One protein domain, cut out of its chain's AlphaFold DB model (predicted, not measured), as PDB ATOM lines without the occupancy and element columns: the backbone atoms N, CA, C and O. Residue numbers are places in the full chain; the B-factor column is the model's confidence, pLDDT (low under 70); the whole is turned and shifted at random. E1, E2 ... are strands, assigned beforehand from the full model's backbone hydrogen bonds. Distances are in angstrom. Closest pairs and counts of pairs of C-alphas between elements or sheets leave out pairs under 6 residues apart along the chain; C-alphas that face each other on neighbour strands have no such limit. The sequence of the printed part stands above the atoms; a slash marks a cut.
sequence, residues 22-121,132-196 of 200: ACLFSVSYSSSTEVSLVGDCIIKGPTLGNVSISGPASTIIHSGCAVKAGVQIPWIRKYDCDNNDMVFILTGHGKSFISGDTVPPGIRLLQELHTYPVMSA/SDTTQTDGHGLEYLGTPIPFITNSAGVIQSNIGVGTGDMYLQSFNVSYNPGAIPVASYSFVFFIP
ATOM      1  N   ALA A  22     -31.331  -1.862   9.917       62.16
ATOM      2  CA  ALA A  22     -31.532  -3.282  10.186       62.16
ATOM      3  C   ALA A  22     -33.003  -3.593  10.478       62.16
ATOM      4  O   ALA A  22     -33.694  -2.847  11.166       62.16
ATOM      5  N   CYS A  23     -33.475  -4.740   9.982       66.25
ATOM      6  CA  CYS A  23     -34.846  -5.198  10.194       66.25
ATOM      7  C   CYS A  23     -35.081  -5.540  11.672       66.25
ATOM      8  O   CYS A  23     -34.629  -6.577  12.152       66.25
ATOM      9  N   LEU A  24     -35.813  -4.694  12.390       74.12
ATOM     10  CA  LEU A  24     -36.277  -4.988  13.741       74.12
ATOM     11  C   LEU A  24     -37.537  -5.847  13.672       74.12
ATOM     12  O   LEU A  24     -38.404  -5.629  12.829       74.12
ATOM     13  N   PHE A  25     -37.654  -6.831  14.562       75.94
ATOM     14  CA  PHE A  25     -38.844  -7.690  14.609       75.94
ATOM     15  C   PHE A  25     -39.670  -7.492  15.881       75.94
ATOM     16  O   PHE A  25     -40.817  -7.929  15.931       75.94
ATOM     17  N   SER A  26     -39.119  -6.830  16.904       80.31
ATOM     18  CA  SER A  26     -39.863  -6.458  18.107       80.31
ATOM     19  C   SER A  26     -39.387  -5.113  18.632       80.31
ATOM     20  O   SER A  26     -38.192  -4.904  18.827       80.31
ATOM     21  N   VAL A  27     -40.340  -4.227  18.902       82.12
ATOM     22  CA  VAL A  27     -40.133  -2.964  19.609       82.12
ATOM     23  C   VAL A  27     -41.263  -2.839  20.619       82.12
ATOM     24  O   VAL A  27     -42.434  -2.950  20.259       82.12
ATOM     25  N   SER A  28     -40.925  -2.635  21.886       84.44
ATOM     26  CA  SER A  28     -41.896  -2.361  22.942       84.44
ATOM     27  C   SER A  28     -41.531  -1.068  23.645       84.44
ATOM     28  O   SER A  28     -40.395  -0.909  24.090       84.44
ATOM     29  N   TYR A  29     -42.506  -0.181  23.775       84.06
ATOM     30  CA  TYR A  29     -42.378   1.114  24.424       84.06
ATOM     31  C   TYR A  29     -43.298   1.157  25.642       84.06
ATOM     32  O   TYR A  29     -44.468   0.785  25.553       84.06
ATOM     33  N   SER A  30     -42.785   1.639  26.767       85.44
ATOM     34  CA  SER A  30     -43.589   1.943  27.949       85.44
ATOM     35  C   SER A  30     -43.060   3.203  28.610       85.44
ATOM     36  O   SER A  30     -41.860   3.284  28.865       85.44
ATOM     37  N   SER A  31     -43.934   4.145  28.940       86.31
ATOM     38  CA  SER A  31     -43.587   5.321  29.733       86.31
ATOM     39  C   SER A  31     -44.489   5.434  30.953       86.31
ATOM     40  O   SER A  31     -45.637   4.987  30.953       86.31
ATOM     41  N   SER A  32     -43.938   5.985  32.026       84.69
ATOM     42  CA  SER A  32     -44.648   6.201  33.278       84.69
ATOM     43  C   SER A  32     -44.195   7.501  33.915       84.69
ATOM     44  O   SER A  32     -42.997   7.783  33.984       84.69
ATOM     45  N   THR A  33     -45.159   8.244  34.436       85.06
ATOM     46  CA  THR A  33     -44.935   9.465  35.203       85.06
ATOM     47  C   THR A  33     -45.377   9.216  36.634       85.06
ATOM     48  O   THR A  33     -46.495   8.755  36.868       85.06
ATOM     49  N   GLU A  34     -44.517   9.517  37.600       79.38
ATOM     50  CA  GLU A  34     -44.916   9.475  39.006       79.38
ATOM     51  C   GLU A  34     -45.762  10.708  39.330       79.38
ATOM     52  O   GLU A  34     -45.376  11.834  39.030       79.38
ATOM     53  N   VAL A  35     -46.932  10.510  39.936       84.06
ATOM     54  CA  VAL A  35     -47.816  11.600  40.363       84.06
ATOM     55  C   VAL A  35     -48.178  11.373  41.822       84.06
ATOM     56  O   VAL A  35     -48.637  10.294  42.194       84.06
ATOM     57  N   SER A  36     -47.970  12.389  42.651       84.75
ATOM     58  CA  SER A  36     -48.271  12.366  44.079       84.75
ATOM     59  C   SER A  36     -49.138  13.561  44.453       84.75
ATOM     60  O   SER A  36     -48.920  14.669  43.973       84.75
ATOM     61  N   LEU A  37     -50.126  13.350  45.318       86.19
ATOM     62  CA  LEU A  37     -50.967  14.416  45.857       86.19
ATOM     63  C   LEU A  37     -50.486  14.751  47.273       86.19
ATOM     64  O   LEU A  37     -50.545  13.905  48.167       86.19
ATOM     65  N   VAL A  38     -50.023  15.983  47.483       87.38
ATOM     66  CA  VAL A  38     -49.593  16.480  48.797       87.38
ATOM     67  C   VAL A  38     -50.495  17.647  49.190       87.38
ATOM     68  O   VAL A  38     -50.355  18.763  48.690       87.38
ATOM     69  N   GLY A  39     -51.456  17.377  50.079       89.19
ATOM     70  CA  GLY A  39     -52.547  18.313  50.370       89.19
ATOM     71  C   GLY A  39     -53.472  18.456  49.160       89.19
ATOM     72  O   GLY A  39     -53.928  17.450  48.626       89.19
ATOM     73  N   ASP A  40     -53.693  19.691  48.708       90.25
ATOM     74  CA  ASP A  40     -54.471  20.004  47.496       90.25
ATOM     75  C   ASP A  40     -53.584  20.214  46.251       90.25
ATOM     76  O   ASP A  40     -54.069  20.606  45.191       90.25
ATOM     77  N   CYS A  41     -52.271  19.985  46.370       80.38
ATOM     78  CA  CYS A  41     -51.318  20.188  45.284       80.38
ATOM     79  C   CYS A  41     -50.919  18.852  44.652       80.38
ATOM     80  O   CYS A  41     -50.459  17.935  45.340       80.38
ATOM     81  N   ILE A  42     -51.071  18.752  43.330       85.00
ATOM     82  CA  ILE A  42     -50.568  17.627  42.542       85.00
ATOM     83  C   ILE A  42     -49.095  17.898  42.235       85.00
ATOM     84  O   ILE A  42     -48.762  18.853  41.539       85.00
ATOM     85  N   ILE A  43     -48.221  17.039  42.744       80.38
ATOM     86  CA  ILE A  43     -46.804  16.999  42.407       80.38
ATOM     87  C   ILE A  43     -46.630  15.939  41.326       80.38
ATOM     88  O   ILE A  43     -46.860  14.750  41.557       80.38
ATOM     89  N   LYS A  44     -46.227  16.377  40.138       80.94
ATOM     90  CA  LYS A  44     -45.879  15.503  39.022       80.94
ATOM     91  C   LYS A  44     -44.357  15.374  38.965       80.94
ATOM     92  O   LYS A  44     -43.647  16.372  39.027       80.94
ATOM     93  N   GLY A  45     -43.871  14.141  38.948       75.94
ATOM     94  CA  GLY A  45     -42.466  13.804  38.768       75.94
ATOM     95  C   GLY A  45     -42.093  13.668  37.288       75.94
ATOM     96  O   GLY A  45     -42.960  13.775  36.417       75.94
ATOM     97  N   PRO A  46     -40.814  13.392  36.986       82.12
ATOM     98  CA  PRO A  46     -40.353  13.191  35.616       82.12
ATOM     99  C   PRO A  46     -41.045  12.001  34.940       82.12
ATOM    100  O   PRO A  46     -41.275  10.959  35.561       82.12
ATOM    101  N   THR A  47     -41.317  12.123  33.639       86.44
ATOM    102  CA  THR A  47     -41.784  10.998  32.819       86.44
ATOM    103  C   THR A  47     -40.590  10.169  32.368       86.44
ATOM    104  O   THR A  47     -39.722  10.645  31.634       86.44
ATOM    105  N   LEU A  48     -40.549   8.909  32.794       87.06
ATOM    106  CA  LEU A  48     -39.515   7.958  32.400       87.06
ATOM    107  C   LEU A  48     -40.068   6.985  31.378       87.06
ATOM    108  O   LEU A  48     -41.139   6.412  31.576       87.06
ATOM    109  N   GLY A  49     -39.309   6.761  30.315       87.38
ATOM    110  CA  GLY A  49     -39.619   5.765  29.307       87.38
ATOM    111  C   GLY A  49     -38.622   4.615  29.300       87.38
ATOM    112  O   GLY A  49     -37.443   4.788  29.606       87.38
ATOM    113  N   ASN A  50     -39.102   3.430  28.940       88.56
ATOM    114  CA  ASN A  50     -38.293   2.274  28.584       88.56
ATOM    115  C   ASN A  50     -38.688   1.816  27.181       88.56
ATOM    116  O   ASN A  50     -39.872   1.670  26.871       88.56
ATOM    117  N   VAL A  51     -37.682   1.583  26.349       88.69
ATOM    118  CA  VAL A  51     -37.826   0.997  25.023       88.69
ATOM    119  C   VAL A  51     -36.999  -0.273  24.982       88.69
ATOM    120  O   VAL A  51     -35.793  -0.246  25.214       88.69
ATOM    121  N   SER A  52     -37.647  -1.389  24.666       89.75
ATOM    122  CA  SER A  52     -36.957  -2.644  24.378       89.75
ATOM    123  C   SER A  52     -37.045  -2.952  22.893       89.75
ATOM    124  O   SER A  52     -38.126  -2.909  22.309       89.75
ATOM    125  N   ILE A  53     -35.901  -3.242  22.286       88.44
ATOM    126  CA  ILE A  53     -35.753  -3.488  20.852       88.44
ATOM    127  C   ILE A  53     -35.081  -4.837  20.671       88.44
ATOM    128  O   ILE A  53     -34.064  -5.112  21.306       88.44
ATOM    129  N   SER A  54     -35.606  -5.650  19.761       89.69
ATOM    130  CA  SER A  54     -34.970  -6.892  19.344       89.69
ATOM    131  C   SER A  54     -34.843  -6.955  17.826       89.69
ATOM    132  O   SER A  54     -35.767  -6.619  17.078       89.69
ATOM    133  N   GLY A  55     -33.677  -7.413  17.382       87.75
ATOM    134  CA  GLY A  55     -33.321  -7.523  15.975       87.75
ATOM    135  C   GLY A  55     -32.308  -8.643  15.722       87.75
ATOM    136  O   GLY A  55     -31.775  -9.237  16.666       87.75
ATOM    137  N   PRO A  56     -32.052  -8.973  14.448       88.06
ATOM    138  CA  PRO A  56     -31.056  -9.959  14.075       88.06
ATOM    139  C   PRO A  56     -29.646  -9.431  14.373       88.06
ATOM    140  O   PRO A  56     -29.251  -8.350  13.931       88.06
ATOM    141  N   ALA A  57     -28.870 -10.232  15.102       87.12
ATOM    142  CA  ALA A  57     -27.463  -9.971  15.404       87.12
ATOM    143  C   ALA A  57     -26.523 -10.251  14.218       87.12
ATOM    144  O   ALA A  57     -25.347  -9.891  14.237       87.12
ATOM    145  N   SER A  58     -27.034 -10.960  13.210       84.06
ATOM    146  CA  SER A  58     -26.385 -11.287  11.944       84.06
ATOM    147  C   SER A  58     -27.464 -11.663  10.933       84.06
ATOM    148  O   SER A  58     -28.558 -12.070  11.314       84.06
ATOM    149  N   THR A  59     -27.161 -11.580   9.642       82.75
ATOM    150  CA  THR A  59     -28.024 -12.092   8.564       82.75
ATOM    151  C   THR A  59     -27.768 -13.568   8.250       82.75
ATOM    152  O   THR A  59     -28.496 -14.173   7.464       82.75
ATOM    153  N   ILE A  60     -26.738 -14.159   8.860       85.38
ATOM    154  CA  ILE A  60     -26.306 -15.535   8.618       85.38
ATOM    155  C   ILE A  60     -26.787 -16.424   9.766       85.38
ATOM    156  O   ILE A  60     -26.673 -16.065  10.940       85.38
ATOM    157  N   ILE A  61     -27.302 -17.606   9.420       86.88
ATOM    158  CA  ILE A  61     -27.652 -18.648  10.389       86.88
ATOM    159  C   ILE A  61     -26.388 -19.070  11.141       86.88
ATOM    160  O   ILE A  61     -25.376 -19.411  10.527       86.88
ATOM    161  N   HIS A  62     -26.452 -19.072  12.470       87.06
ATOM    162  CA  HIS A  62     -25.313 -19.455  13.290       87.06
ATOM    163  C   HIS A  62     -25.008 -20.947  13.136       87.06
ATOM    164  O   HIS A  62     -25.850 -21.808  13.409       87.06
ATOM    165  N   SER A  63     -23.782 -21.251  12.719       83.94
ATOM    166  CA  SER A  63     -23.234 -22.604  12.674       83.94
ATOM    167  C   SER A  63     -22.185 -22.748  13.776       83.94
ATOM    168  O   SER A  63     -21.079 -22.227  13.649       83.94
ATOM    169  N   GLY A  64     -22.524 -23.429  14.867       82.69
ATOM    170  CA  GLY A  64     -21.616 -23.634  15.997       82.69
ATOM    171  C   GLY A  64     -22.366 -23.935  17.286       82.69
ATOM    172  O   GLY A  64     -23.583 -24.095  17.269       82.69
ATOM    173  N   CYS A  65     -21.644 -24.003  18.404       84.19
ATOM    174  CA  CYS A  65     -22.249 -24.144  19.728       84.19
ATOM    175  C   CYS A  65     -23.084 -22.909  20.088       84.19
ATOM    176  O   CYS A  65     -22.870 -21.821  19.545       84.19
ATOM    177  N   ALA A  66     -24.037 -23.081  21.002       87.31
ATOM    178  CA  ALA A  66     -24.820 -21.962  21.499       87.31
ATOM    179  C   ALA A  66     -23.922 -20.974  22.257       87.31
ATOM    180  O   ALA A  66     -23.065 -21.386  23.038       87.31
ATOM    181  N   VAL A  67     -24.133 -19.681  22.022       90.56
ATOM    182  CA  VAL A  67     -23.406 -18.606  22.704       90.56
ATOM    183  C   VAL A  67     -24.398 -17.564  23.180       90.56
ATOM    184  O   VAL A  67     -25.288 -17.156  22.433       90.56
ATOM    185  N   LYS A  68     -24.241 -17.111  24.416       92.94
ATOM    186  CA  LYS A  68     -25.014 -16.016  24.994       92.94
ATOM    187  C   LYS A  68     -24.060 -14.975  25.538       92.94
ATOM    188  O   LYS A  68     -23.080 -15.318  26.185       92.94
ATOM    189  N   ALA A  69     -24.348 -13.709  25.302       94.50
ATOM    190  CA  ALA A  69     -23.599 -12.624  25.909       94.50
ATOM    191  C   ALA A  69     -24.558 -11.531  26.342       94.50
ATOM    192  O   ALA A  69     -25.548 -11.267  25.662       94.50
ATOM    193  N   GLY A  70     -24.255 -10.875  27.451       95.25
ATOM    194  CA  GLY A  70     -25.096  -9.803  27.941       95.25
ATOM    195  C   GLY A  70     -24.348  -8.826  28.818       95.25
ATOM    196  O   GLY A  70     -23.263  -9.105  29.327       95.25
ATOM    197  N   VAL A  71     -24.942  -7.650  28.976       94.94
ATOM    198  CA  VAL A  71     -24.458  -6.624  29.891       94.94
ATOM    199  C   VAL A  71     -25.623  -5.894  30.537       94.94
ATOM    200  O   VAL A  71     -26.636  -5.612  29.900       94.94
ATOM    201  N   GLN A  72     -25.464  -5.574  31.814       94.38
ATOM    202  CA  GLN A  72     -26.361  -4.727  32.580       94.38
ATOM    203  C   GLN A  72     -25.593  -3.498  33.057       94.38
ATOM    204  O   GLN A  72     -24.632  -3.611  33.825       94.38
ATOM    205  N   ILE A  73     -26.024  -2.323  32.606       91.38
ATOM    206  CA  ILE A  73     -25.345  -1.053  32.854       91.38
ATOM    207  C   ILE A  73     -26.030  -0.330  34.027       91.38
ATOM    208  O   ILE A  73     -27.223  -0.020  33.953       91.38
ATOM    209  N   PRO A  74     -25.306  -0.062  35.129       85.75
ATOM    210  CA  PRO A  74     -25.841   0.660  36.270       85.75
ATOM    211  C   PRO A  74     -25.814   2.172  36.011       85.75
ATOM    212  O   PRO A  74     -24.774   2.833  36.105       85.75
ATOM    213  N   TRP A  75     -26.989   2.725  35.730       87.38
ATOM    214  CA  TRP A  75     -27.214   4.166  35.671       87.38
ATOM    215  C   TRP A  75     -27.719   4.682  37.016       87.38
ATOM    216  O   TRP A  75     -28.711   4.171  37.539       87.38
ATOM    217  N   ILE A  76     -27.081   5.725  37.551       88.50
ATOM    218  CA  ILE A  76     -27.695   6.547  38.598       88.50
ATOM    219  C   ILE A  76     -28.523   7.617  37.907       88.50
ATOM    220  O   ILE A  76     -28.015   8.357  37.068       88.50
ATOM    221  N   ARG A  77     -29.791   7.706  38.296       89.00
ATOM    222  CA  ARG A  77     -30.726   8.723  37.823       89.00
ATOM    223  C   ARG A  77     -30.821   9.806  38.884       89.00
ATOM    224  O   ARG A  77     -31.078   9.492  40.048       89.00
ATOM    225  N   LYS A  78     -30.585  11.058  38.505       89.00
ATOM    226  CA  LYS A  78     -30.778  12.216  39.381       89.00
ATOM    227  C   LYS A  78     -31.678  13.217  38.693       89.00
ATOM    228  O   LYS A  78     -31.435  13.564  37.547       89.00
ATOM    229  N   TYR A  79     -32.687  13.673  39.416       85.94
ATOM    230  CA  TYR A  79     -33.559  14.732  38.948       85.94
ATOM    231  C   TYR A  79     -33.013  16.084  39.402       85.94
ATOM    232  O   TYR A  79     -32.753  16.270  40.593       85.94
ATOM    233  N   ASP A  80     -32.808  16.987  38.453       85.38
ATOM    234  CA  ASP A  80     -32.475  18.382  38.697       85.38
ATOM    235  C   ASP A  80     -33.774  19.194  38.739       85.38
ATOM    236  O   ASP A  80     -34.394  19.469  37.710       85.38
ATOM    237  N   CYS A  81     -34.199  19.556  39.951       81.06
ATOM    238  CA  CYS A  81     -35.434  20.303  40.175       81.06
ATOM    239  C   CYS A  81     -35.385  21.739  39.633       81.06
ATOM    240  O   CYS A  81     -36.446  22.309  39.393       81.06
ATOM    241  N   ASP A  82     -34.195  22.325  39.470       85.06
ATOM    242  CA  ASP A  82     -34.057  23.718  39.033       85.06
ATOM    243  C   ASP A  82     -34.169  23.824  37.507       85.06
ATOM    244  O   ASP A  82     -34.764  24.768  36.986       85.06
ATOM    245  N   ASN A  83     -33.630  22.829  36.795       80.06
ATOM    246  CA  ASN A  83     -33.630  22.772  35.330       80.06
ATOM    247  C   ASN A  83     -34.719  21.859  34.741       80.06
ATOM    248  O   ASN A  83     -34.867  21.809  33.521       80.06
ATOM    249  N   ASN A  84     -35.488  21.166  35.588       78.50
ATOM    250  CA  ASN A  84     -36.527  20.212  35.189       78.50
ATOM    251  C   ASN A  84     -35.991  19.092  34.273       78.50
ATOM    252  O   ASN A  84     -36.654  18.679  33.322       78.50
ATOM    253  N   ASP A  85     -34.773  18.626  34.558       82.62
ATOM    254  CA  ASP A  85     -34.037  17.667  33.733       82.62
ATOM    255  C   ASP A  85     -33.638  16.427  34.541       82.62
ATOM    256  O   ASP A  85     -33.468  16.478  35.764       82.62
ATOM    257  N   MET A  86     -33.478  15.292  33.864       84.12
ATOM    258  CA  MET A  86     -32.997  14.069  34.485       84.12
ATOM    259  C   MET A  86     -31.625  13.676  33.955       84.12
ATOM    260  O   MET A  86     -31.445  13.281  32.808       84.12
ATOM    261  N   VAL A  87     -30.651  13.709  34.857       86.50
ATOM    262  CA  VAL A  87     -29.265  13.384  34.558       86.50
ATOM    263  C   VAL A  87     -29.017  11.903  34.819       86.50
ATOM    264  O   VAL A  87     -29.148  11.410  35.947       86.50
ATOM    265  N   PHE A  88     -28.583  11.201  33.775       86.06
ATOM    266  CA  PHE A  88     -28.102   9.829  33.857       86.06
ATOM    267  C   PHE A  88     -26.585   9.803  34.017       86.06
ATOM    268  O   PHE A  88     -25.830  10.194  33.129       86.06
ATOM    269  N   ILE A  89     -26.123   9.303  35.159       86.56
ATOM    270  CA  ILE A  89     -24.700   9.198  35.477       86.56
ATOM    271  C   ILE A  89     -24.280   7.735  35.360       86.56
ATOM    272  O   ILE A  89     -24.782   6.870  36.085       86.56
ATOM    273  N   LEU A  90     -23.339   7.463  34.455       84.62
ATOM    274  CA  LEU A  90     -22.753   6.138  34.279       84.62
ATOM    275  C   LEU A  90     -21.840   5.824  35.468       84.62
ATOM    276  O   LEU A  90     -20.844   6.509  35.688       84.62
ATOM    277  N   THR A  91     -22.165   4.783  36.237       82.31
ATOM    278  CA  THR A  91     -21.376   4.418  37.433       82.31
ATOM    279  C   THR A  91     -20.274   3.397  37.178       82.31
ATOM    280  O   THR A  91     -19.471   3.125  38.067       82.31
ATOM    281  N   GLY A  92     -20.210   2.839  35.969       83.94
ATOM    282  CA  GLY A  92     -19.165   1.907  35.560       83.94
ATOM    283  C   GLY A  92     -19.520   1.149  34.287       83.94
ATOM    284  O   GLY A  92     -20.577   1.355  33.697       83.94
ATOM    285  N   HIS A  93     -18.648   0.220  33.895       84.38
ATOM    286  CA  HIS A  93     -18.746  -0.530  32.638       84.38
ATOM    287  C   HIS A  93     -19.942  -1.492  32.538       84.38
ATOM    288  O   HIS A  93     -20.199  -2.039  31.467       84.38
ATOM    289  N   GLY A  94     -20.673  -1.711  33.632       87.44
ATOM    290  CA  GLY A  94     -21.748  -2.695  33.710       87.44
ATOM    291  C   GLY A  94     -21.265  -4.094  34.072       87.44
ATOM    292  O   GLY A  94     -20.091  -4.423  33.915       87.44
ATOM    293  N   LYS A  95     -22.168  -4.910  34.618       92.62
ATOM    294  CA  LYS A  95     -21.930  -6.342  34.842       92.62
ATOM    295  C   LYS A  95     -22.183  -7.061  33.532       92.62
ATOM    296  O   LYS A  95     -23.259  -6.891  32.966       92.62
ATOM    297  N   SER A  96     -21.219  -7.826  33.053       95.19
ATOM    298  CA  SER A  96     -21.312  -8.517  31.775       95.19
ATOM    299  C   SER A  96     -20.956  -9.984  31.923       95.19
ATOM    300  O   SER A  96     -20.279 -10.390  32.866       95.19
ATOM    301  N   PHE A  97     -21.449 -10.781  30.987       95.62
ATOM    302  CA  PHE A  97     -21.143 -12.198  30.908       95.62
ATOM    303  C   PHE A  97     -21.074 -12.627  29.447       95.62
ATOM    304  O   PHE A  97     -21.748 -12.056  28.583       95.62
ATOM    305  N   ILE A  98     -20.277 -13.656  29.186       95.19
ATOM    306  CA  ILE A  98     -20.295 -14.421  27.942       95.19
ATOM    307  C   ILE A  98     -20.320 -15.898  28.320       95.19
ATOM    308  O   ILE A  98     -19.496 -16.352  29.101       95.19
ATOM    309  N   SER A  99     -21.267 -16.642  27.768       93.12
ATOM    310  CA  SER A  99     -21.408 -18.086  27.917       93.12
ATOM    311  C   SER A  99     -21.317 -18.738  26.545       93.12
ATOM    312  O   SER A  99     -22.024 -18.331  25.624       93.12
ATOM    313  N   GLY A 100     -20.447 -19.732  26.411       88.81
ATOM    314  CA  GLY A 100     -20.197 -20.473  25.180       88.81
ATOM    315  C   GLY A 100     -18.704 -20.618  24.896       88.81
ATOM    316  O   GLY A 100     -17.924 -19.696  25.113       88.81
ATOM    317  N   ASP A 101     -18.308 -21.773  24.363       80.50
ATOM    318  CA  ASP A 101     -16.887 -22.122  24.208       80.50
ATOM    319  C   ASP A 101     -16.219 -21.468  22.992       80.50
ATOM    320  O   ASP A 101     -15.001 -21.498  22.835       80.50
ATOM    321  N   THR A 102     -17.004 -20.897  22.078       82.88
ATOM    322  CA  THR A 102     -16.487 -20.210  20.890       82.88
ATOM    323  C   THR A 102     -17.274 -18.936  20.663       82.88
ATOM    324  O   THR A 102     -18.372 -18.961  20.117       82.88
ATOM    325  N   VAL A 103     -16.708 -17.813  21.095       84.38
ATOM    326  CA  VAL A 103     -17.349 -16.500  20.999       84.38
ATOM    327  C   VAL A 103     -17.268 -15.980  19.554       84.38
ATOM    328  O   VAL A 103     -16.179 -15.984  18.973       84.38
ATOM    329  N   PRO A 104     -18.384 -15.528  18.949       84.81
ATOM    330  CA  PRO A 104     -18.369 -14.906  17.631       84.81
ATOM    331  C   PRO A 104     -17.462 -13.664  17.582       84.81
ATOM    332  O   PRO A 104     -17.348 -12.944  18.580       84.81
ATOM    333  N   PRO A 105     -16.846 -13.359  16.424       82.75
ATOM    334  CA  PRO A 105     -16.058 -12.143  16.275       82.75
ATOM    335  C   PRO A 105     -16.935 -10.907  16.518       82.75
ATOM    336  O   PRO A 105     -18.071 -10.838  16.052       82.75
ATOM    337  N   GLY A 106     -16.397  -9.925  17.244       85.75
ATOM    338  CA  GLY A 106     -17.113  -8.693  17.584       85.75
ATOM    339  C   GLY A 106     -17.877  -8.734  18.909       85.75
ATOM    340  O   GLY A 106     -18.581  -7.773  19.205       85.75
ATOM    341  N   ILE A 107     -17.734  -9.794  19.710       92.06
ATOM    342  CA  ILE A 107     -18.201  -9.829  21.102       92.06
ATOM    343  C   ILE A 107     -17.010 -10.085  22.013       92.06
ATOM    344  O   ILE A 107     -16.302 -11.077  21.850       92.06
ATOM    345  N   ARG A 108     -16.789  -9.197  22.981       93.62
ATOM    346  CA  ARG A 108     -15.680  -9.328  23.929       93.62
ATOM    347  C   ARG A 108     -16.006  -8.689  25.272       93.62
ATOM    348  O   ARG A 108     -16.568  -7.596  25.324       93.62
ATOM    349  N   LEU A 109     -15.596  -9.343  26.358       93.31
ATOM    350  CA  LEU A 109     -15.564  -8.724  27.682       93.31
ATOM    351  C   LEU A 109     -14.370  -7.779  27.771       93.31
ATOM    352  O   LEU A 109     -13.250  -8.138  27.412       93.31
ATOM    353  N   LEU A 110     -14.606  -6.562  28.253       91.81
ATOM    354  CA  LEU A 110     -13.525  -5.591  28.437       91.81
ATOM    355  C   LEU A 110     -12.649  -5.956  29.637       91.81
ATOM    356  O   LEU A 110     -11.435  -5.761  29.604       91.81
ATOM    357  N   GLN A 111     -13.271  -6.494  30.683       92.50
ATOM    358  CA  GLN A 111     -12.604  -6.971  31.880       92.50
ATOM    359  C   GLN A 111     -13.191  -8.319  32.293       92.50
ATOM    360  O   GLN A 111     -14.305  -8.387  32.803       92.50
ATOM    361  N   GLU A 112     -12.424  -9.386  32.109       93.06
ATOM    362  CA  GLU A 112     -12.771 -10.721  32.595       93.06
ATOM    363  C   GLU A 112     -12.429 -10.837  34.085       93.06
ATOM    364  O   GLU A 112     -11.376 -10.372  34.528       93.06
ATOM    365  N   LEU A 113     -13.326 -11.432  34.871       93.56
ATOM    366  CA  LEU A 113     -13.118 -11.638  36.305       93.56
ATOM    367  C   LEU A 113     -13.006 -13.114  36.653       93.56
ATOM    368  O   LEU A 113     -12.081 -13.514  37.361       93.56
ATOM    369  N   HIS A 114     -13.970 -13.918  36.204       94.19
ATOM    370  CA  HIS A 114     -14.041 -15.317  36.592       94.19
ATOM    371  C   HIS A 114     -14.698 -16.171  35.515       94.19
ATOM    372  O   HIS A 114     -15.710 -15.775  34.946       94.19
ATOM    373  N   THR A 115     -14.146 -17.364  35.293       94.94
ATOM    374  CA  THR A 115     -14.658 -18.342  34.333       94.94
ATOM    375  C   THR A 115     -14.991 -19.636  35.055       94.94
ATOM    376  O   THR A 115     -14.179 -20.143  35.831       94.94
ATOM    377  N   TYR A 116     -16.174 -20.179  34.791       92.94
ATOM    378  CA  TYR A 116     -16.664 -21.410  35.401       92.94
ATOM    379  C   TYR A 116     -17.513 -22.218  34.409       92.94
ATOM    380  O   TYR A 116     -18.081 -21.651  33.473       92.94
ATOM    381  N   PRO A 117     -17.590 -23.550  34.572       91.88
ATOM    382  CA  PRO A 117     -18.455 -24.376  33.741       91.88
ATOM    383  C   PRO A 117     -19.925 -24.133  34.099       91.88
ATOM    384  O   PRO A 117     -20.292 -24.038  35.273       91.88
ATOM    385  N   VAL A 118     -20.770 -24.063  33.078       89.12
ATOM    386  CA  VAL A 118     -22.217 -23.909  33.182       89.12
ATOM    387  C   VAL A 118     -22.880 -24.973  32.331       89.12
ATOM    388  O   VAL A 118     -22.665 -25.071  31.121       89.12
ATOM    389  N   MET A 119     -23.742 -25.744  32.988       85.69
ATOM    390  CA  MET A 119     -24.582 -26.735  32.343       85.69
ATOM    391  C   MET A 119     -26.027 -26.243  32.324       85.69
ATOM    392  O   MET A 119     -26.560 -25.810  33.346       85.69
ATOM    393  N   SER A 120     -26.671 -26.324  31.164       80.25
ATOM    394  CA  SER A 120     -28.089 -26.014  31.005       80.25
ATOM    395  C   SER A 120     -28.794 -27.170  30.306       80.25
ATOM    396  O   SER A 120     -28.309 -27.709  29.312       80.25
ATOM    397  N   ALA A 121     -29.942 -27.564  30.849       72.56
ATOM    398  CA  ALA A 121     -30.841 -28.545  30.265       72.56
ATOM    399  C   ALA A 121     -32.270 -28.029  30.441       72.56
ATOM    400  O   ALA A 121     -32.644 -27.602  31.535       72.56
ATOM    401  N   SER A 132     -26.598 -28.494  27.167       77.25
ATOM    402  CA  SER A 132     -25.427 -27.684  26.855       77.25
ATOM    403  C   SER A 132     -24.480 -27.724  28.044       77.25
ATOM    404  O   SER A 132     -24.876 -27.344  29.145       77.25
ATOM    405  N   ASP A 133     -23.249 -28.156  27.817       85.44
ATOM    406  CA  ASP A 133     -22.132 -28.004  28.745       85.44
ATOM    407  C   ASP A 133     -21.165 -27.012  28.113       85.44
ATOM    408  O   ASP A 133     -20.675 -27.246  27.010       85.44
ATOM    409  N   THR A 134     -21.022 -25.852  28.741       88.62
ATOM    410  CA  THR A 134     -20.284 -24.714  28.186       88.62
ATOM    411  C   THR A 134     -19.555 -23.979  29.292       88.62
ATOM    412  O   THR A 134     -19.874 -24.110  30.471       88.62
ATOM    413  N   THR A 135     -18.599 -23.145  28.921       91.94
ATOM    414  CA  THR A 135     -17.962 -22.214  29.852       91.94
ATOM    415  C   THR A 135     -18.699 -20.877  29.884       91.94
ATOM    416  O   THR A 135     -19.161 -20.381  28.857       91.94
ATOM    417  N   GLN A 136     -18.835 -20.291  31.073       94.06
ATOM    418  CA  GLN A 136     -19.278 -18.913  31.250       94.06
ATOM    419  C   GLN A 136     -18.154 -18.106  31.881       94.06
ATOM    420  O   GLN A 136     -17.584 -18.505  32.895       94.06
ATOM    421  N   THR A 137     -17.862 -16.962  31.279       95.56
ATOM    422  CA  THR A 137     -16.963 -15.947  31.814       95.56
ATOM    423  C   THR A 137     -17.791 -14.741  32.225       95.56
ATOM    424  O   THR A 137     -18.472 -14.134  31.398       95.56
ATOM    425  N   ASP A 138     -17.711 -14.389  33.502       95.62
ATOM    426  CA  ASP A 138     -18.295 -13.176  34.058       95.62
ATOM    427  C   ASP A 138     -17.239 -12.074  34.137       95.62
ATOM    428  O   ASP A 138     -16.042 -12.319  34.342       95.62
ATOM    429  N   GLY A 139     -17.691 -10.835  33.995       93.62
ATOM    430  CA  GLY A 139     -16.809  -9.691  33.920       93.62
ATOM    431  C   GLY A 139     -17.508  -8.349  34.071       93.62
ATOM    432  O   GLY A 139     -18.665  -8.232  34.493       93.62
ATOM    433  N   HIS A 140     -16.756  -7.317  33.713       92.88
ATOM    434  CA  HIS A 140     -17.247  -5.963  33.581       92.88
ATOM    435  C   HIS A 140     -17.026  -5.435  32.173       92.88
ATOM    436  O   HIS A 140     -15.962  -5.577  31.570       92.88
ATOM    437  N   GLY A 141     -18.063  -4.780  31.672       92.25
ATOM    438  CA  GLY A 141     -18.098  -4.222  30.338       92.25
ATOM    439  C   GLY A 141     -18.158  -5.223  29.198       92.25
ATOM    440  O   GLY A 141     -17.708  -6.366  29.286       92.25
ATOM    441  N   LEU A 142     -18.760  -4.763  28.112       93.56
ATOM    442  CA  LEU A 142     -18.968  -5.541  26.907       93.56
ATOM    443  C   LEU A 142     -18.708  -4.643  25.702       93.56
ATOM    444  O   LEU A 142     -19.177  -3.505  25.634       93.56
ATOM    445  N   GLU A 143     -17.936  -5.171  24.771       93.75
ATOM    446  CA  GLU A 143     -17.792  -4.653  23.423       93.75
ATOM    447  C   GLU A 143     -18.666  -5.510  22.513       93.75
ATOM    448  O   GLU A 143     -18.488  -6.730  22.444       93.75
ATOM    449  N   TYR A 144     -19.627  -4.867  21.855       92.31
ATOM    450  CA  TYR A 144     -20.501  -5.484  20.871       92.31
ATOM    451  C   TYR A 144     -20.394  -4.716  19.556       92.31
ATOM    452  O   TYR A 144     -20.798  -3.561  19.470       92.31
ATOM    453  N   LEU A 145     -19.846  -5.355  18.526       90.44
ATOM    454  CA  LEU A 145     -19.657  -4.787  17.186       90.44
ATOM    455  C   LEU A 145     -20.642  -5.366  16.155       90.44
ATOM    456  O   LEU A 145     -20.474  -5.152  14.957       90.44
ATOM    457  N   GLY A 146     -21.630  -6.141  16.608       86.19
ATOM    458  CA  GLY A 146     -22.657  -6.727  15.746       86.19
ATOM    459  C   GLY A 146     -23.813  -5.771  15.440       86.19
ATOM    460  O   GLY A 146     -23.857  -4.631  15.902       86.19
ATOM    461  N   THR A 147     -24.771  -6.257  14.650       85.06
ATOM    462  CA  THR A 147     -26.014  -5.544  14.314       85.06
ATOM    463  C   THR A 147     -27.093  -5.802  15.372       85.06
ATOM    464  O   THR A 147     -26.990  -6.767  16.116       85.06
ATOM    465  N   PRO A 148     -28.179  -5.022  15.457       80.69
ATOM    466  CA  PRO A 148     -28.461  -3.765  14.766       80.69
ATOM    467  C   PRO A 148     -27.664  -2.560  15.289       80.69
ATOM    468  O   PRO A 148     -27.360  -1.674  14.500       80.69
ATOM    469  N   ILE A 149     -27.311  -2.522  16.578       86.94
ATOM    470  CA  ILE A 149     -26.640  -1.368  17.201       86.94
ATOM    471  C   ILE A 149     -25.342  -1.841  17.871       86.94
ATOM    472  O   ILE A 149     -25.417  -2.564  18.874       86.94
ATOM    473  N   PRO A 150     -24.162  -1.444  17.363       88.56
ATOM    474  CA  PRO A 150     -22.901  -1.701  18.037       88.56
ATOM    475  C   PRO A 150     -22.706  -0.721  19.202       88.56
ATOM    476  O   PRO A 150     -23.091   0.446  19.127       88.56
ATOM    477  N   PHE A 151     -22.077  -1.174  20.282       90.44
ATOM    478  CA  PHE A 151     -21.755  -0.336  21.432       90.44
ATOM    479  C   PHE A 151     -20.528  -0.856  22.183       90.44
ATOM    480  O   PHE A 151     -20.173  -2.035  22.127       90.44
ATOM    481  N   ILE A 152     -19.902   0.038  22.947       90.19
ATOM    482  CA  ILE A 152     -18.820  -0.305  23.870       90.19
ATOM    483  C   ILE A 152     -19.081   0.393  25.196       90.19
ATOM    484  O   ILE A 152     -19.175   1.622  25.248       90.19
ATOM    485  N   THR A 153     -19.171  -0.374  26.281       89.12
ATOM    486  CA  THR A 153     -19.583   0.164  27.590       89.12
ATOM    487  C   THR A 153     -18.528   0.993  28.328       89.12
ATOM    488  O   THR A 153     -18.776   1.474  29.431       89.12
ATOM    489  N   ASN A 154     -17.339   1.180  27.756       79.88
ATOM    490  CA  ASN A 154     -16.313   2.100  28.261       79.88
ATOM    491  C   ASN A 154     -16.375   3.497  27.623       79.88
ATOM    492  O   ASN A 154     -15.524   4.333  27.915       79.88
ATOM    493  N   SER A 155     -17.345   3.734  26.742       73.12
ATOM    494  CA  SER A 155     -17.438   4.936  25.920       73.12
ATOM    495  C   SER A 155     -18.868   5.475  25.897       73.12
ATOM    496  O   SER A 155     -19.801   4.815  26.355       73.12
ATOM    497  N   ALA A 156     -19.054   6.655  25.301       67.88
ATOM    498  CA  ALA A 156     -20.370   7.249  25.071       67.88
ATOM    499  C   ALA A 156     -21.287   6.413  24.149       67.88
ATOM    500  O   ALA A 156     -22.454   6.749  24.023       67.88
ATOM    501  N   GLY A 157     -20.814   5.307  23.555       63.56
ATOM    502  CA  GLY A 157     -21.621   4.433  22.688       63.56
ATOM    503  C   GLY A 157     -22.805   3.736  23.378       63.56
ATOM    504  O   GLY A 157     -23.626   3.114  22.710       63.56
ATOM    505  N   VAL A 158     -22.914   3.838  24.706       78.62
ATOM    506  CA  VAL A 158     -24.099   3.415  25.477       78.62
ATOM    507  C   VAL A 158     -25.235   4.442  25.449       78.62
ATOM    508  O   VAL A 158     -26.330   4.137  25.917       78.62
ATOM    509  N   ILE A 159     -24.973   5.638  24.921       81.81
ATOM    510  CA  ILE A 159     -25.942   6.712  24.715       81.81
ATOM    511  C   ILE A 159     -26.242   6.760  23.219       81.81
ATOM    512  O   ILE A 159     -25.331   6.876  22.401       81.81
ATOM    513  N   GLN A 160     -27.513   6.631  22.863       78.81
ATOM    514  CA  GLN A 160     -27.990   6.682  21.487       78.81
ATOM    515  C   GLN A 160     -28.902   7.896  21.342       78.81
ATOM    516  O   GLN A 160     -29.903   8.005  22.050       78.81
ATOM    517  N   SER A 161     -28.557   8.813  20.440       70.75
ATOM    518  CA  SER A 161     -29.407   9.963  20.133       70.75
ATOM    519  C   SER A 161     -30.643   9.477  19.377       70.75
ATOM    520  O   SER A 161     -30.490   8.867  18.319       70.75
ATOM    521  N   ASN A 162     -31.821   9.722  19.954       66.38
ATOM    522  CA  ASN A 162     -33.168   9.371  19.494       66.38
ATOM    523  C   ASN A 162     -33.251   8.401  18.294       66.38
ATOM    524  O   ASN A 162     -33.213   8.813  17.133       66.38
ATOM    525  N   ILE A 163     -33.483   7.117  18.576       66.81
ATOM    526  CA  ILE A 163     -33.712   6.072  17.562       66.81
ATOM    527  C   ILE A 163     -35.160   6.107  17.019       66.81
ATOM    528  O   ILE A 163     -35.804   5.082  16.827       66.81
ATOM    529  N   GLY A 164     -35.728   7.298  16.826       60.59
ATOM    530  CA  GLY A 164     -37.096   7.491  16.327       60.59
ATOM    531  C   GLY A 164     -38.209   7.032  17.281       60.59
ATOM    532  O   GLY A 164     -39.364   6.951  16.871       60.59
ATOM    533  N   VAL A 165     -37.885   6.721  18.543       61.41
ATOM    534  CA  VAL A 165     -38.839   6.233  19.550       61.41
ATOM    535  C   VAL A 165     -38.633   7.003  20.857       61.41
ATOM    536  O   VAL A 165     -37.869   6.587  21.726       61.41
ATOM    537  N   GLY A 166     -39.341   8.127  20.994       60.75
ATOM    538  CA  GLY A 166     -39.265   9.035  22.144       60.75
ATOM    539  C   GLY A 166     -38.680  10.402  21.786       60.75
ATOM    540  O   GLY A 166     -38.497  10.727  20.611       60.75
ATOM    541  N   THR A 167     -38.396  11.205  22.811       66.38
ATOM    542  CA  THR A 167     -37.670  12.471  22.687       66.38
ATOM    543  C   THR A 167     -36.423  12.430  23.574       66.38
ATOM    544  O   THR A 167     -36.423  11.794  24.627       66.38
ATOM    545  N   GLY A 168     -35.325  13.027  23.101       73.88
ATOM    546  CA  GLY A 168     -34.043  13.061  23.815       73.88
ATOM    547  C   GLY A 168     -33.109  11.860  23.608       73.88
ATOM    548  O   GLY A 168     -33.275  11.034  22.704       73.88
ATOM    549  N   ASP A 169     -32.070  11.812  24.442       84.00
ATOM    550  CA  ASP A 169     -31.050  10.765  24.441       84.00
ATOM    551  C   ASP A 169     -31.552   9.492  25.135       84.00
ATOM    552  O   ASP A 169     -32.205   9.525  26.182       84.00
ATOM    553  N   MET A 170     -31.210   8.342  24.557       86.75
ATOM    554  CA  MET A 170     -31.558   7.025  25.074       86.75
ATOM    555  C   MET A 170     -30.330   6.346  25.664       86.75
ATOM    556  O   MET A 170     -29.287   6.227  25.025       86.75
ATOM    557  N   TYR A 171     -30.467   5.835  26.881       89.75
ATOM    558  CA  TYR A 171     -29.383   5.238  27.646       89.75
ATOM    559  C   TYR A 171     -29.569   3.727  27.706       89.75
ATOM    560  O   TYR A 171     -30.565   3.232  28.236       89.75
ATOM    561  N   LEU A 172     -28.611   2.967  27.176       91.06
ATOM    562  CA  LEU A 172     -28.651   1.507  27.196       91.06
ATOM    563  C   LEU A 172     -28.584   1.010  28.644       91.06
ATOM    564  O   LEU A 172     -27.585   1.207  29.332       91.06
ATOM    565  N   GLN A 173     -29.640   0.355  29.118       91.75
ATOM    566  CA  GLN A 173     -29.721  -0.203  30.467       91.75
ATOM    567  C   GLN A 173     -29.307  -1.675  30.491       91.75
ATOM    568  O   GLN A 173     -28.627  -2.122  31.417       91.75
ATOM    569  N   SER A 174     -29.720  -2.440  29.483       93.69
ATOM    570  CA  SER A 174     -29.302  -3.832  29.349       93.69
ATOM    571  C   SER A 174     -29.257  -4.280  27.900       93.69
ATOM    572  O   SER A 174     -29.965  -3.754  27.043       93.69
ATOM    573  N   PHE A 175     -28.412  -5.267  27.645       95.06
ATOM    574  CA  PHE A 175     -28.278  -5.920  26.358       95.06
ATOM    575  C   PHE A 175     -28.101  -7.419  26.560       95.06
ATOM    576  O   PHE A 175     -27.426  -7.848  27.497       95.06
ATOM    577  N   ASN A 176     -28.677  -8.202  25.657       95.38
ATOM    578  CA  ASN A 176     -28.464  -9.634  25.574       95.38
ATOM    579  C   ASN A 176     -28.486 -10.083  24.112       95.38
ATOM    580  O   ASN A 176     -29.398  -9.736  23.364       95.38
ATOM    581  N   VAL A 177     -27.526 -10.913  23.726       94.25
ATOM    582  CA  VAL A 177     -27.468 -11.553  22.415       94.25
ATOM    583  C   VAL A 177     -27.378 -13.063  22.575       94.25
ATOM    584  O   VAL A 177     -26.670 -13.567  23.445       94.25
ATOM    585  N   SER A 178     -28.114 -13.784  21.732       92.44
ATOM    586  CA  SER A 178     -28.153 -15.244  21.720       92.44
ATOM    587  C   SER A 178     -27.877 -15.765  20.315       92.44
ATOM    588  O   SER A 178     -28.608 -15.465  19.370       92.44
ATOM    589  N   TYR A 179     -26.850 -16.598  20.202       90.50
ATOM    590  CA  TYR A 179     -26.497 -17.363  19.018       90.50
ATOM    591  C   TYR A 179     -26.919 -18.803  19.263       90.50
ATOM    592  O   TYR A 179     -26.320 -19.489  20.088       90.50
ATOM    593  N   ASN A 180     -27.963 -19.253  18.574       88.56
ATOM    594  CA  ASN A 180     -28.436 -20.631  18.665       88.56
ATOM    595  C   ASN A 180     -28.095 -21.369  17.362       88.56
ATOM    596  O   ASN A 180     -28.344 -20.815  16.288       88.56
ATOM    597  N   PRO A 181     -27.539 -22.592  17.428       85.50
ATOM    598  CA  PRO A 181     -27.227 -23.372  16.236       85.50
ATOM    599  C   PRO A 181     -28.464 -23.546  15.348       85.50
ATOM    600  O   PRO A 181     -29.526 -23.938  15.827       85.50
ATOM    601  N   GLY A 182     -28.331 -23.271  14.050       83.31
ATOM    602  CA  GLY A 182     -29.423 -23.443  13.086       83.31
ATOM    603  C   GLY A 182     -30.482 -22.334  13.099       83.31
ATOM    604  O   GLY A 182     -31.447 -22.421  12.344       83.31
ATOM    605  N   ALA A 183     -30.293 -21.275  13.892       86.50
ATOM    606  CA  ALA A 183     -31.139 -20.086  13.886       86.50
ATOM    607  C   ALA A 183     -30.338 -18.820  13.545       86.50
ATOM    608  O   ALA A 183     -29.114 -18.765  13.691       86.50
ATOM    609  N   ILE A 184     -31.046 -17.781  13.099       87.62
ATOM    610  CA  ILE A 184     -30.479 -16.434  12.994       87.62
ATOM    611  C   ILE A 184     -30.265 -15.911  14.423       87.62
ATOM    612  O   ILE A 184     -31.193 -15.994  15.234       87.62
ATOM    613  N   PRO A 185     -29.067 -15.413  14.768       89.38
ATOM    614  CA  PRO A 185     -28.802 -14.925  16.109       89.38
ATOM    615  C   PRO A 185     -29.596 -13.649  16.379       89.38
ATOM    616  O   PRO A 185     -29.838 -12.840  15.484       89.38
ATOM    617  N   VAL A 186     -29.994 -13.465  17.632       90.88
ATOM    618  CA  VAL A 186     -30.891 -12.384  18.046       90.88
ATOM    619  C   VAL A 186     -30.207 -11.522  19.089       90.88
ATOM    620  O   VAL A 186     -29.745 -12.041  20.104       90.88
ATOM    621  N   ALA A 187     -30.203 -10.214  18.858       92.31
ATOM    622  CA  ALA A 187     -29.791  -9.190  19.805       92.31
ATOM    623  C   ALA A 187     -31.028  -8.494  20.383       92.31
ATOM    624  O   ALA A 187     -31.988  -8.206  19.668       92.31
ATOM    625  N   SER A 188     -31.014  -8.247  21.687       93.31
ATOM    626  CA  SER A 188     -32.063  -7.546  22.424       93.31
ATOM    627  C   SER A 188     -31.446  -6.454  23.284       93.31
ATOM    628  O   SER A 188     -30.479  -6.694  24.005       93.31
ATOM    629  N   TYR A 189     -32.031  -5.269  23.218       91.88
ATOM    630  CA  TYR A 189     -31.594  -4.057  23.891       91.88
ATOM    631  C   TYR A 189     -32.748  -3.531  24.729       91.88
ATOM    632  O   TYR A 189     -33.895  -3.586  24.295       91.88
ATOM    633  N   SER A 190     -32.452  -2.985  25.900       92.44
ATOM    634  CA  SER A 190     -33.393  -2.180  26.673       92.44
ATOM    635  C   SER A 190     -32.735  -0.854  26.997       92.44
ATOM    636  O   SER A 190     -31.656  -0.809  27.595       92.44
ATOM    637  N   PHE A 191     -33.397   0.212  26.578       90.81
ATOM    638  CA  PHE A 191     -32.995   1.591  26.757       90.81
ATOM    639  C   PHE A 191     -33.945   2.288  27.719       90.81
ATOM    640  O   PHE A 191     -35.146   2.030  27.715       90.81
ATOM    641  N   VAL A 192     -33.413   3.221  28.494       89.50
ATOM    642  CA  VAL A 192     -34.195   4.176  29.275       89.50
ATOM    643  C   VAL A 192     -33.991   5.573  28.706       89.50
ATOM    644  O   VAL A 192     -32.895   5.904  28.270       89.50
ATOM    645  N   PHE A 193     -35.029   6.396  28.724       87.88
ATOM    646  CA  PHE A 193     -34.957   7.803  28.338       87.88
ATOM    647  C   PHE A 193     -35.879   8.641  29.223       87.88
ATOM    648  O   PHE A 193     -36.714   8.115  29.971       87.88
ATOM    649  N   PHE A 194     -35.679   9.950  29.164       85.94
ATOM    650  CA  PHE A 194     -36.458  10.953  29.874       85.94
ATOM    651  C   PHE A 194     -37.254  11.770  28.863       85.94
ATOM    652  O   PHE A 194     -36.697  12.175  27.851       85.94
ATOM    653  N   ILE A 195     -38.535  12.005  29.147       81.25
ATOM    654  CA  ILE A 195     -39.374  12.897  28.343       81.25
ATOM    655  C   ILE A 195     -39.550  14.197  29.141       81.25
ATOM    656  O   ILE A 195     -40.216  14.157  30.186       81.25
ATOM    657  N   PRO A 196     -38.958  15.322  28.700       71.38
ATOM    658  CA  PRO A 196     -39.135  16.606  29.365       71.38
ATOM    659  C   PRO A 196     -40.591  17.079  29.267       71.38
ATOM    660  O   PRO A 196     -41.298  16.806  28.296       71.38
TER     661      PRO A 196
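AT A GLANCE: This is residues 22 to 121 and 132 to 196 of the 200 residues of an uncharacterized protein of Tenericutes bacterium (UniProt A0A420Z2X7). A long, twisted sheet makes the body of this domain; the hairpin E4-E5 covers part of one face as a small second layer, and at one end the tip of the hairpin E1-E2, residues 37 to 42, sticks out. Toward the other end the sheet folds back on itself where E7 and E8 bend sharply, bringing part of E8 near E3. The printed part has 165 residues with eleven named strands, numbered E1 to E11 along the chain, and no named helix: all strand, with a branched sheet of nine strands whose neighbour pairs are antiparallel, and the antiparallel pair E4 and E5. The whole is only just compact, close to loose, with a radius of gyration of the C-alphas of 18.3 A, and elongated, spanning 62 by 34 by 31 A.

IN THESE COORDINATES: E1, residues 26 to 38, begins at C-alpha 26 (-39.863, -6.458, 18.107) and is 39.5 A long. E2, residues 41 to 56, is 47.9 A long. E3 is residues 67 to 72, E4 75 to 80, E5 85 to 90 and E6 95 to 99. E7, residues 107 to 120, bends by 125 degrees at residue 111, and E8, residues 132 to 144, by 110 degrees at residue 141. E9 is residues 159 to 161. E10, residues 169 to 179, is 29.0 A long and bends by 60 degrees at residue 173. E11, residues 186 to 195, is 28.6 A long and ends at C-alpha 195 (-39.374, 12.897, 28.343).

HOW THE PARTS SIT: Edge strand E1 forms a hairpin with E2, with N 30 and O 50 at 2.9 A. E11 lies on the other side of E2, with N 51 and O 191 at 2.9 A. E9, E10 and E11 form a meander, each strand the antiparallel neighbour of the one before; N 160 and O 170 are 2.8 A apart, N 176 and O 188 2.9 A. E3 and E9 lie on one side of E10, E11 on the other; N 69 and O 177 are 3.0 A apart. E6 lies on the other side of E3 from E10, with N 70 and O 97 at 3.0 A; E8 is the neighbour of E6 on the other side from E3, with N 98 and O 137 at 2.9 A; and edge strand E7 is the neighbour of E8 on the other side from E6, with N 116 and O 136 at 2.9 A. The closest C-alphas of E3 and E8, Val 71 and Leu 142, are 6.3 A apart. E3 runs on into E4 at 28 degrees. The hairpin E4-E5, with N 78 and O 87 at 3.0 A, makes a sandwich, two sheets face to face, with the large sheet: the facing parts are 9.4 A centre to centre.

THE WHOLE: The C-alphas farthest apart, of Asp 40 and Ser 63, are 63.3 A apart. Residues 122 to 131 are not printed; C-alphas 121 and 132 are 6.5 A apart across the cut. The link E8 to E9 is long, with 14 residues. Mean pLDDT of the printed part is 85.7; residues 22 to 23, 156 to 157 and 162 to 167 are under 70.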